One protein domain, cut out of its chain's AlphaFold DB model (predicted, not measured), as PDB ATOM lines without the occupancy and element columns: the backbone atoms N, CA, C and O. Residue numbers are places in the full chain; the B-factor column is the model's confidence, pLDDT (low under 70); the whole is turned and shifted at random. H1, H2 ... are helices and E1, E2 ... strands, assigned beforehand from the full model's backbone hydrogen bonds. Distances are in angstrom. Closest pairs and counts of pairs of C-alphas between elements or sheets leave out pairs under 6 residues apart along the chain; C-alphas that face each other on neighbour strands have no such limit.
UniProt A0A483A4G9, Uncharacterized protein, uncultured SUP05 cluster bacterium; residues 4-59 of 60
ATOM      1  N   ILE A   4     149.464 144.138 112.682       96.56
ATOM      2  CA  ILE A   4     149.554 144.263 111.219       96.56
ATOM      3  C   ILE A   4     149.397 142.916 110.504       96.56
ATOM      4  O   ILE A   4     148.669 142.840 109.517       96.56
ATOM      5  N   GLU A   5     149.986 141.835 111.025       95.88
ATOM      6  CA  GLU A   5     149.797 140.481 110.478       95.88
ATOM      7  C   GLU A   5     148.322 140.072 110.507       95.88
ATOM      8  O   GLU A   5     147.796 139.540 109.530       95.88
ATOM      9  N   SER A   6     147.641 140.373 111.615       96.12
ATOM     10  CA  SER A   6     146.223 140.056 111.793       96.12
ATOM     11  C   SER A   6     145.344 140.838 110.811       96.12
ATOM     12  O   SER A   6     144.449 140.263 110.192       96.12
ATOM     13  N   ALA A   7     145.621 142.134 110.628       95.31
ATOM     14  CA  ALA A   7     144.898 142.982 109.683       95.31
ATOM     15  C   ALA A   7     145.088 142.512 108.231       95.31
ATOM     16  O   ALA A   7     144.109 142.361 107.499       95.31
ATOM     17  N   LEU A   8     146.325 142.208 107.826       93.81
ATOM     18  CA  LEU A   8     146.630 141.709 106.482       93.81
ATOM     19  C   LEU A   8     145.997 140.338 106.221       93.81
ATOM     20  O   LEU A   8     145.446 140.116 105.143       93.81
ATOM     21  N   ALA A   9     146.016 139.441 107.211       93.69
ATOM     22  CA  ALA A   9     145.342 138.152 107.113       93.69
ATOM     23  C   ALA A   9     143.832 138.331 106.890       93.69
ATOM     24  O   ALA A   9     143.270 137.717 105.983       93.69
ATOM     25  N   TYR A  10     143.190 139.220 107.655       94.12
ATOM     26  CA  TYR A  10     141.765 139.517 107.502       94.12
ATOM     27  C   TYR A  10     141.429 140.104 106.122       94.12
ATOM     28  O   TYR A  10     140.467 139.673 105.481       94.12
ATOM     29  N   MET A  11     142.241 141.046 105.630       92.44
ATOM     30  CA  MET A  11     142.080 141.601 104.282       92.44
ATOM     31  C   MET A  11     142.201 140.510 103.218       92.44
ATOM     32  O   MET A  11     141.341 140.406 102.349       92.44
ATOM     33  N   ASN A  12     143.223 139.658 103.317       91.38
ATOM     34  CA  ASN A  12     143.444 138.572 102.370       91.38
ATOM     35  C   ASN A  12     142.288 137.556 102.363       91.38
ATOM     36  O   ASN A  12     141.894 137.082 101.304       91.38
ATOM     37  N   MET A  13     141.705 137.252 103.527       91.12
ATOM     38  CA  MET A  13     140.539 136.363 103.633       91.12
ATOM     39  C   MET A  13     139.259 136.958 103.033       91.12
ATOM     40  O   MET A  13     138.359 136.214 102.656       91.12
ATOM     41  N   SER A  14     139.169 138.286 102.969       88.19
ATOM     42  CA  SER A  14     137.991 139.005 102.466       88.19
ATOM     43  C   SER A  14     138.024 139.221 100.950       88.19
ATOM     44  O   SER A  14     137.069 139.739 100.372       88.19
ATOM     45  N   LEU A  15     139.126 138.847 100.300       87.81
ATOM     46  CA  LEU A  15     139.352 139.051  98.882       87.81
ATOM     47  C   LEU A  15     139.119 137.760  98.081       87.81
ATOM     48  O   LEU A  15     139.397 136.663  98.570       87.81
ATOM     49  N   PRO A  16     138.654 137.864  96.821       86.44
ATOM     50  CA  PRO A  16     138.715 136.748  95.888       86.44
ATOM     51  C   PRO A  16     140.153 136.236  95.761       86.44
ATOM     52  O   PRO A  16     141.105 137.019  95.819       86.44
ATOM     53  N   ALA A  17     140.314 134.930  95.539       79.31
ATOM     54  CA  ALA A  17     141.627 134.345  95.302       79.31
ATOM     55  C   ALA A  17     142.357 135.124  94.189       79.31
ATOM     56  O   ALA A  17     141.805 135.296  93.104       79.31
ATOM     57  N   GLN A  18     143.588 135.570  94.472       76.62
ATOM     58  CA  GLN A  18     144.469 136.354  93.583       76.62
ATOM     59  C   GLN A  18     144.142 137.851  93.417       76.62
ATOM     60  O   GLN A  18     144.789 138.516  92.609       76.62
ATOM     61  N   ALA A  19     143.191 138.419  94.164       82.56
ATOM     62  CA  ALA A  19     143.016 139.869  94.152       82.56
ATOM     63  C   ALA A  19     144.167 140.574  94.895       82.56
ATOM     64  O   ALA A  19     144.629 140.120  95.941       82.56
ATOM     65  N   ASN A  20     144.615 141.707  94.353       84.56
ATOM     66  CA  ASN A  20     145.650 142.521  94.984       84.56
ATOM     67  C   ASN A  20     145.110 143.209  96.244       84.56
ATOM     68  O   ASN A  20     143.978 143.701  96.258       84.56
ATOM     69  N   LEU A  21     145.950 143.308  97.276       86.00
ATOM     70  CA  LEU A  21     145.661 144.136  98.444       86.00
ATOM     71  C   LEU A  21     145.642 145.608  98.020       86.00
ATOM     72  O   LEU A  21     146.640 146.136  97.537       86.00
ATOM     73  N   ASN A  22     144.503 146.270  98.210       90.94
ATOM     74  CA  ASN A  22     144.366 147.705  97.995       90.94
ATOM     75  C   ASN A  22     144.308 148.420  99.350       90.94
ATOM     76  O   ASN A  22     143.237 148.569  99.939       90.94
ATOM     77  N   ILE A  23     145.472 148.810  99.864       94.75
ATOM     78  CA  ILE A  23     145.601 149.535 101.132       94.75
ATOM     79  C   ILE A  23     145.606 151.034 100.818       94.75
ATOM     80  O   ILE A  23     146.503 151.517 100.132       94.75
ATOM     81  N   ILE A  24     144.611 151.766 101.322       96.31
ATOM     82  CA  ILE A  24     144.466 153.222 101.110       96.31
ATOM     83  C   ILE A  24     144.844 154.056 102.339       96.31
ATOM     84  O   ILE A  24     145.095 155.252 102.224       96.31
ATOM     85  N   ALA A  25     144.845 153.432 103.515       96.88
ATOM     86  CA  ALA A  25     145.161 154.037 104.798       96.88
ATOM     87  C   ALA A  25     145.527 152.928 105.793       96.88
ATOM     88  O   ALA A  25     145.071 151.791 105.650       96.88
ATOM     89  N   ALA A  26     146.327 153.268 106.800       97.62
ATOM     90  CA  ALA A  26     146.669 152.380 107.900       97.62
ATOM     91  C   ALA A  26     146.835 153.197 109.185       97.62
ATOM     92  O   ALA A  26     147.522 154.219 109.175       97.62
ATOM     93  N   SER A  27     146.254 152.710 110.281       97.75
ATOM     94  CA  SER A  27     146.392 153.325 111.601       97.75
ATOM     95  C   SER A  27     146.773 152.260 112.629       97.75
ATOM     96  O   SER A  27     146.155 151.194 112.685       97.75
ATOM     97  N   LEU A  28     147.784 152.544 113.448       97.62
ATOM     98  CA  LEU A  28     148.174 151.730 114.597       97.62
ATOM     99  C   LEU A  28     147.773 152.458 115.876       97.62
ATOM    100  O   LEU A  28     148.248 153.560 116.150       97.62
ATOM    101  N   VAL A  29     146.927 151.804 116.669       96.94
ATOM    102  CA  VAL A  29     146.544 152.261 118.005       96.94
ATOM    103  C   VAL A  29     147.144 151.312 119.031       96.94
ATOM    104  O   VAL A  29     146.856 150.117 119.005       96.94
ATOM    105  N   GLU A  30     147.960 151.827 119.944       96.00
ATOM    106  CA  GLU A  30     148.534 151.022 121.026       96.00
ATOM    107  C   GLU A  30     148.699 151.826 122.318       96.00
ATOM    108  O   GLU A  30     148.836 153.050 122.302       96.00
ATOM    109  N   VAL A  31     148.678 151.128 123.456       95.12
ATOM    110  CA  VAL A  31     148.992 151.721 124.763       95.12
ATOM    111  C   VAL A  31     150.504 151.849 124.881       95.12
ATOM    112  O   VAL A  31     151.224 150.880 124.637       95.12
ATOM    113  N   SER A  32     150.992 153.013 125.302       87.62
ATOM    114  CA  SER A  32     152.424 153.230 125.515       87.62
ATOM    115  C   SER A  32     152.942 152.381 126.682       87.62
ATOM    116  O   SER A  32     152.753 152.718 127.849       87.62
ATOM    117  N   ASN A  33     153.594 151.262 126.360       88.00
ATOM    118  CA  ASN A  33     154.208 150.339 127.315       88.00
ATOM    119  C   ASN A  33     155.625 149.927 126.852       88.00
ATOM    120  O   ASN A  33     156.192 150.548 125.956       88.00
ATOM    121  N   SER A  34     156.235 148.920 127.489       91.56
ATOM    122  CA  SER A  34     157.599 148.464 127.166       91.56
ATOM    123  C   SER A  34     157.749 147.822 125.781       91.56
ATOM    124  O   SER A  34     158.872 147.607 125.330       91.56
ATOM    125  N   ILE A  35     156.643 147.500 125.113       90.62
ATOM    126  CA  ILE A  35     156.585 146.885 123.793       90.62
ATOM    127  C   ILE A  35     155.807 147.824 122.869       90.62
ATOM    128  O   ILE A  35     154.614 148.046 123.054       90.62
ATOM    129  N   SER A  36     156.471 148.324 121.831       94.81
ATOM    130  CA  SER A  36     155.825 149.067 120.747       94.81
ATOM    131  C   SER A  36     155.835 148.238 119.469       94.81
ATOM    132  O   SER A  36     156.826 147.578 119.155       94.81
ATOM    133  N   GLN A  37     154.730 148.263 118.730       96.19
ATOM    134  CA  GLN A  37     154.618 147.649 117.407       96.19
ATOM    135  C   GLN A  37     154.873 148.649 116.280       96.19
ATOM    136  O   GLN A  37     154.807 148.254 115.117       96.19
ATOM    137  N   LYS A  38     155.162 149.918 116.591       96.31
ATOM    138  CA  LYS A  38     155.274 150.996 115.605       96.31
ATOM    139  C   LYS A  38     156.293 150.690 114.507       96.31
ATOM    140  O   LYS A  38     155.897 150.555 113.356       96.31
ATOM    141  N   ASP A  39     157.562 150.497 114.860       95.31
ATOM    142  CA  ASP A  39     158.645 150.326 113.878       95.31
ATOM    143  C   ASP A  39     158.446 149.073 113.011       95.31
ATOM    144  O   ASP A  39     158.664 149.084 111.799       95.31
ATOM    145  N   VAL A  40     157.969 147.984 113.624       95.50
ATOM    146  CA  VAL A  40     157.656 146.734 112.913       95.50
ATOM    147  C   VAL A  40     156.475 146.936 111.964       95.50
ATOM    148  O   VAL A  40     156.503 146.462 110.829       95.50
ATOM    149  N   THR A  41     155.445 147.660 112.405       97.56
ATOM    150  CA  THR A  41     154.268 147.979 111.590       97.56
ATOM    151  C   THR A  41     154.650 148.865 110.408       97.56
ATOM    152  O   THR A  41     154.227 148.583 109.292       97.56
ATOM    153  N   GLU A  42     155.489 149.882 110.611       97.19
ATOM    154  CA  GLU A  42     156.004 150.738 109.535       97.19
ATOM    155  C   GLU A  42     156.828 149.935 108.521       97.19
ATOM    156  O   GLU A  42     156.602 150.047 107.314       97.19
ATOM    157  N   ALA A  43     157.728 149.064 108.991       96.75
ATOM    158  CA  ALA A  43     158.547 148.224 108.123       96.75
ATOM    159  C   ALA A  43     157.687 147.300 107.246       96.75
ATOM    160  O   ALA A  43     157.848 147.272 106.024       96.75
ATOM    161  N   VAL A  44     156.727 146.590 107.844       96.44
ATOM    162  CA  VAL A  44     155.828 145.704 107.092       96.44
ATOM    163  C   VAL A  44     154.937 146.510 106.145       96.44
ATOM    164  O   VAL A  44     154.854 146.156 104.968       96.44
ATOM    165  N   LEU A  45     154.332 147.613 106.602       96.69
ATOM    166  CA  LEU A  45     153.474 148.463 105.770       96.69
ATOM    167  C   LEU A  45     154.227 148.992 104.546       96.69
ATOM    168  O   LEU A  45     153.707 148.908 103.438       96.69
ATOM    169  N   SER A  46     155.472 149.444 104.718       96.00
ATOM    170  CA  SER A  46     156.297 149.946 103.612       96.00
ATOM    171  C   SER A  46     156.577 148.887 102.537       96.00
ATOM    172  O   SER A  46     156.714 149.224 101.363       96.00
ATOM    173  N   SER A  47     156.608 147.602 102.910       94.81
ATOM    174  CA  SER A  47     156.837 146.501 101.967       94.81
ATOM    175  C   SER A  47     155.605 146.148 101.128       94.81
ATOM    176  O   SER A  47     155.750 145.702  99.991       94.81
ATOM    177  N   VAL A  48     154.396 146.359 101.664       93.75
ATOM    178  CA  VAL A  48     153.130 145.972 101.011       93.75
ATOM    179  C   VAL A  48     152.369 147.156 100.415       93.75
ATOM    180  O   VAL A  48     151.606 146.983  99.469       93.75
ATOM    181  N   ALA A  49     152.574 148.357 100.953       95.19
ATOM    182  CA  ALA A  49     151.914 149.595 100.556       95.19
ATOM    183  C   ALA A  49     152.864 150.798 100.748       95.19
ATOM    184  O   ALA A  49     152.639 151.640 101.619       95.19
ATOM    185  N   PRO A  50     153.927 150.916  99.928       94.94
ATOM    186  CA  PRO A  50     155.001 151.902 100.115       94.94
ATOM    187  C   PRO A  50     154.550 153.367 100.028       94.94
ATOM    188  O   PRO A  50     155.252 154.254 100.498       94.94
ATOM    189  N   SER A  51     153.397 153.641  99.413       95.19
ATOM    190  CA  SER A  51     152.832 154.991  99.305       95.19
ATOM    191  C   SER A  51     151.960 155.394 100.498       95.19
ATOM    192  O   SER A  51     151.438 156.508 100.507       95.19
ATOM    193  N   ILE A  52     151.742 154.498 101.465       96.75
ATOM    194  CA  ILE A  52     150.855 154.729 102.606       96.75
ATOM    195  C   ILE A  52     151.687 155.044 103.845       96.75
ATOM    196  O   ILE A  52     152.527 154.253 104.267       96.75
ATOM    197  N   ASN A  53     151.411 156.196 104.452       96.81
ATOM    198  CA  ASN A  53     151.983 156.563 105.742       96.81
ATOM    199  C   ASN A  53     151.178 155.911 106.870       96.81
ATOM    200  O   ASN A  53     149.946 155.914 106.831       96.81
ATOM    201  N   LEU A  54     151.872 155.397 107.885       97.81
ATOM    202  CA  LEU A  54     151.225 154.886 109.089       97.81
ATOM    203  C   LEU A  54     150.770 156.050 109.973       97.81
ATOM    204  O   LEU A  54     151.581 156.858 110.424       97.81
ATOM    205  N   GLU A  55     149.479 156.107 110.276       98.00
ATOM    206  CA  GLU A  55     148.966 156.958 111.343       98.00
ATOM    207  C   GLU A  55     149.183 156.264 112.696       98.00
ATOM    208  O   GLU A  55     148.721 155.145 112.912       98.00
ATOM    209  N   TYR A  56     149.889 156.911 113.624       96.88
ATOM    210  CA  TYR A  56     150.166 156.355 114.950       96.88
ATOM    211  C   TYR A  56     149.382 157.090 116.035       96.88
ATOM    212  O   TYR A  56     149.507 158.307 116.182       96.88
ATOM    213  N   ILE A  57     148.616 156.344 116.832       96.88
ATOM    214  CA  ILE A  57     147.767 156.880 117.897       96.88
ATOM    215  C   ILE A  57     148.121 156.179 119.213       96.88
ATOM    216  O   ILE A  57     147.977 154.967 119.351       96.88
ATOM    217  N   SER A  58     148.547 156.956 120.209       94.56
ATOM    218  CA  SER A  58     148.763 156.452 121.569       94.56
ATOM    219  C   SER A  58     147.433 156.415 122.329       94.56
ATOM    220  O   SER A  58     146.770 157.445 122.489       94.56
ATOM    221  N   ALA A  59     147.029 155.225 122.776       91.75
ATOM    222  CA  ALA A  59     145.863 155.027 123.630       91.75
ATOM    223  C   ALA A  59     146.221 155.264 125.108       91.75
ATOM    224  O   ALA A  59     147.306 154.887 125.557       91.75
TER     225      ALA A  59
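AT A GLANCE: This is residues 4 to 59 of the 60 residues of an uncharacterized protein of uncultured SUP05 cluster bacterium (UniProt A0A483A4G9). A small two-strand sheet, E1 and E2 side by side, has the helix H2 packed on one face with residues 38 to 46, and a second helix, H1, starts beside H2 and runs away from it into a loop that sticks out at residues 13 to 19. The long link from H1 then comes back to E1, and E1, H2 and E2 follow as one strand-helix-strand unit. The printed part has 56 residues with two named helices and two named strands, in the order H1, E1, H2, E2; the sheet's order is E1, E2, parallel, and the class is mixed, helices and strands. The whole is only just loose, close to compact, with a radius of gyration of the C-alphas of 12.3 A, and its outline is elongated, 38 by 21 by 15 A.

HOW THE PARTS SIT: E1, residues 26 to 31, and E2, residues 54 to 59, are parallel neighbours, with 24 degrees between their N-to-C directions. The C-alphas of Ser 27 and Glu 55 face each other at 4.5 A. N 28 and O 55 are within hydrogen-bond range at 2.8 A, and so are N 57 and O 28 at 2.9 A. H2, residues 38 to 48, stands between the two strands in the chain, in a strand-helix-strand unit, two parallel neighbour strands joined through a helix, whose crossover is right-handed. The closest C-alphas of H2 and E2 are those of Glu 42 and Leu 54, 6.3 A apart. Those of H2 and E1 are Lys 38 and Leu 28, 7.2 A apart. H1, residues 4 to 13, and H2 only just touch, with 3 pairs of C-alphas within 8 A; the closest are those of Ile 4 and Thr 41, 6.0 A apart. Their lines stand at a shallow tilt of 34 degrees, only just short of steep, and they run the same way. H1 and E2 are apart. In H1 and H2 every O i to N i+4 pair is within hydrogen-bond range.

IN THESE COORDINATES: E1 is 17.0 A from first to last C-alpha and begins with C-alpha 26 at (146.669, 152.380, 107.900). E2 is 15.5 A long and ends with C-alpha 59 at (145.863, 155.027, 123.630). H2 is 15.6 A long. H1 is 14.2 A long and begins with C-alpha 4 at (149.554, 144.263, 111.219).

THE WHOLE: The two C-alphas farthest apart are those of Pro 16 and Ser 34, at 38.4 A. The printed part, residues 4 to 59, has no cut. The link from H1 to E1, 12 residues, is long; E1 to H2 is short, and H2 to E2 is tight. The mean pLDDT of the printed part is 93.4, and no printed residue is under 70.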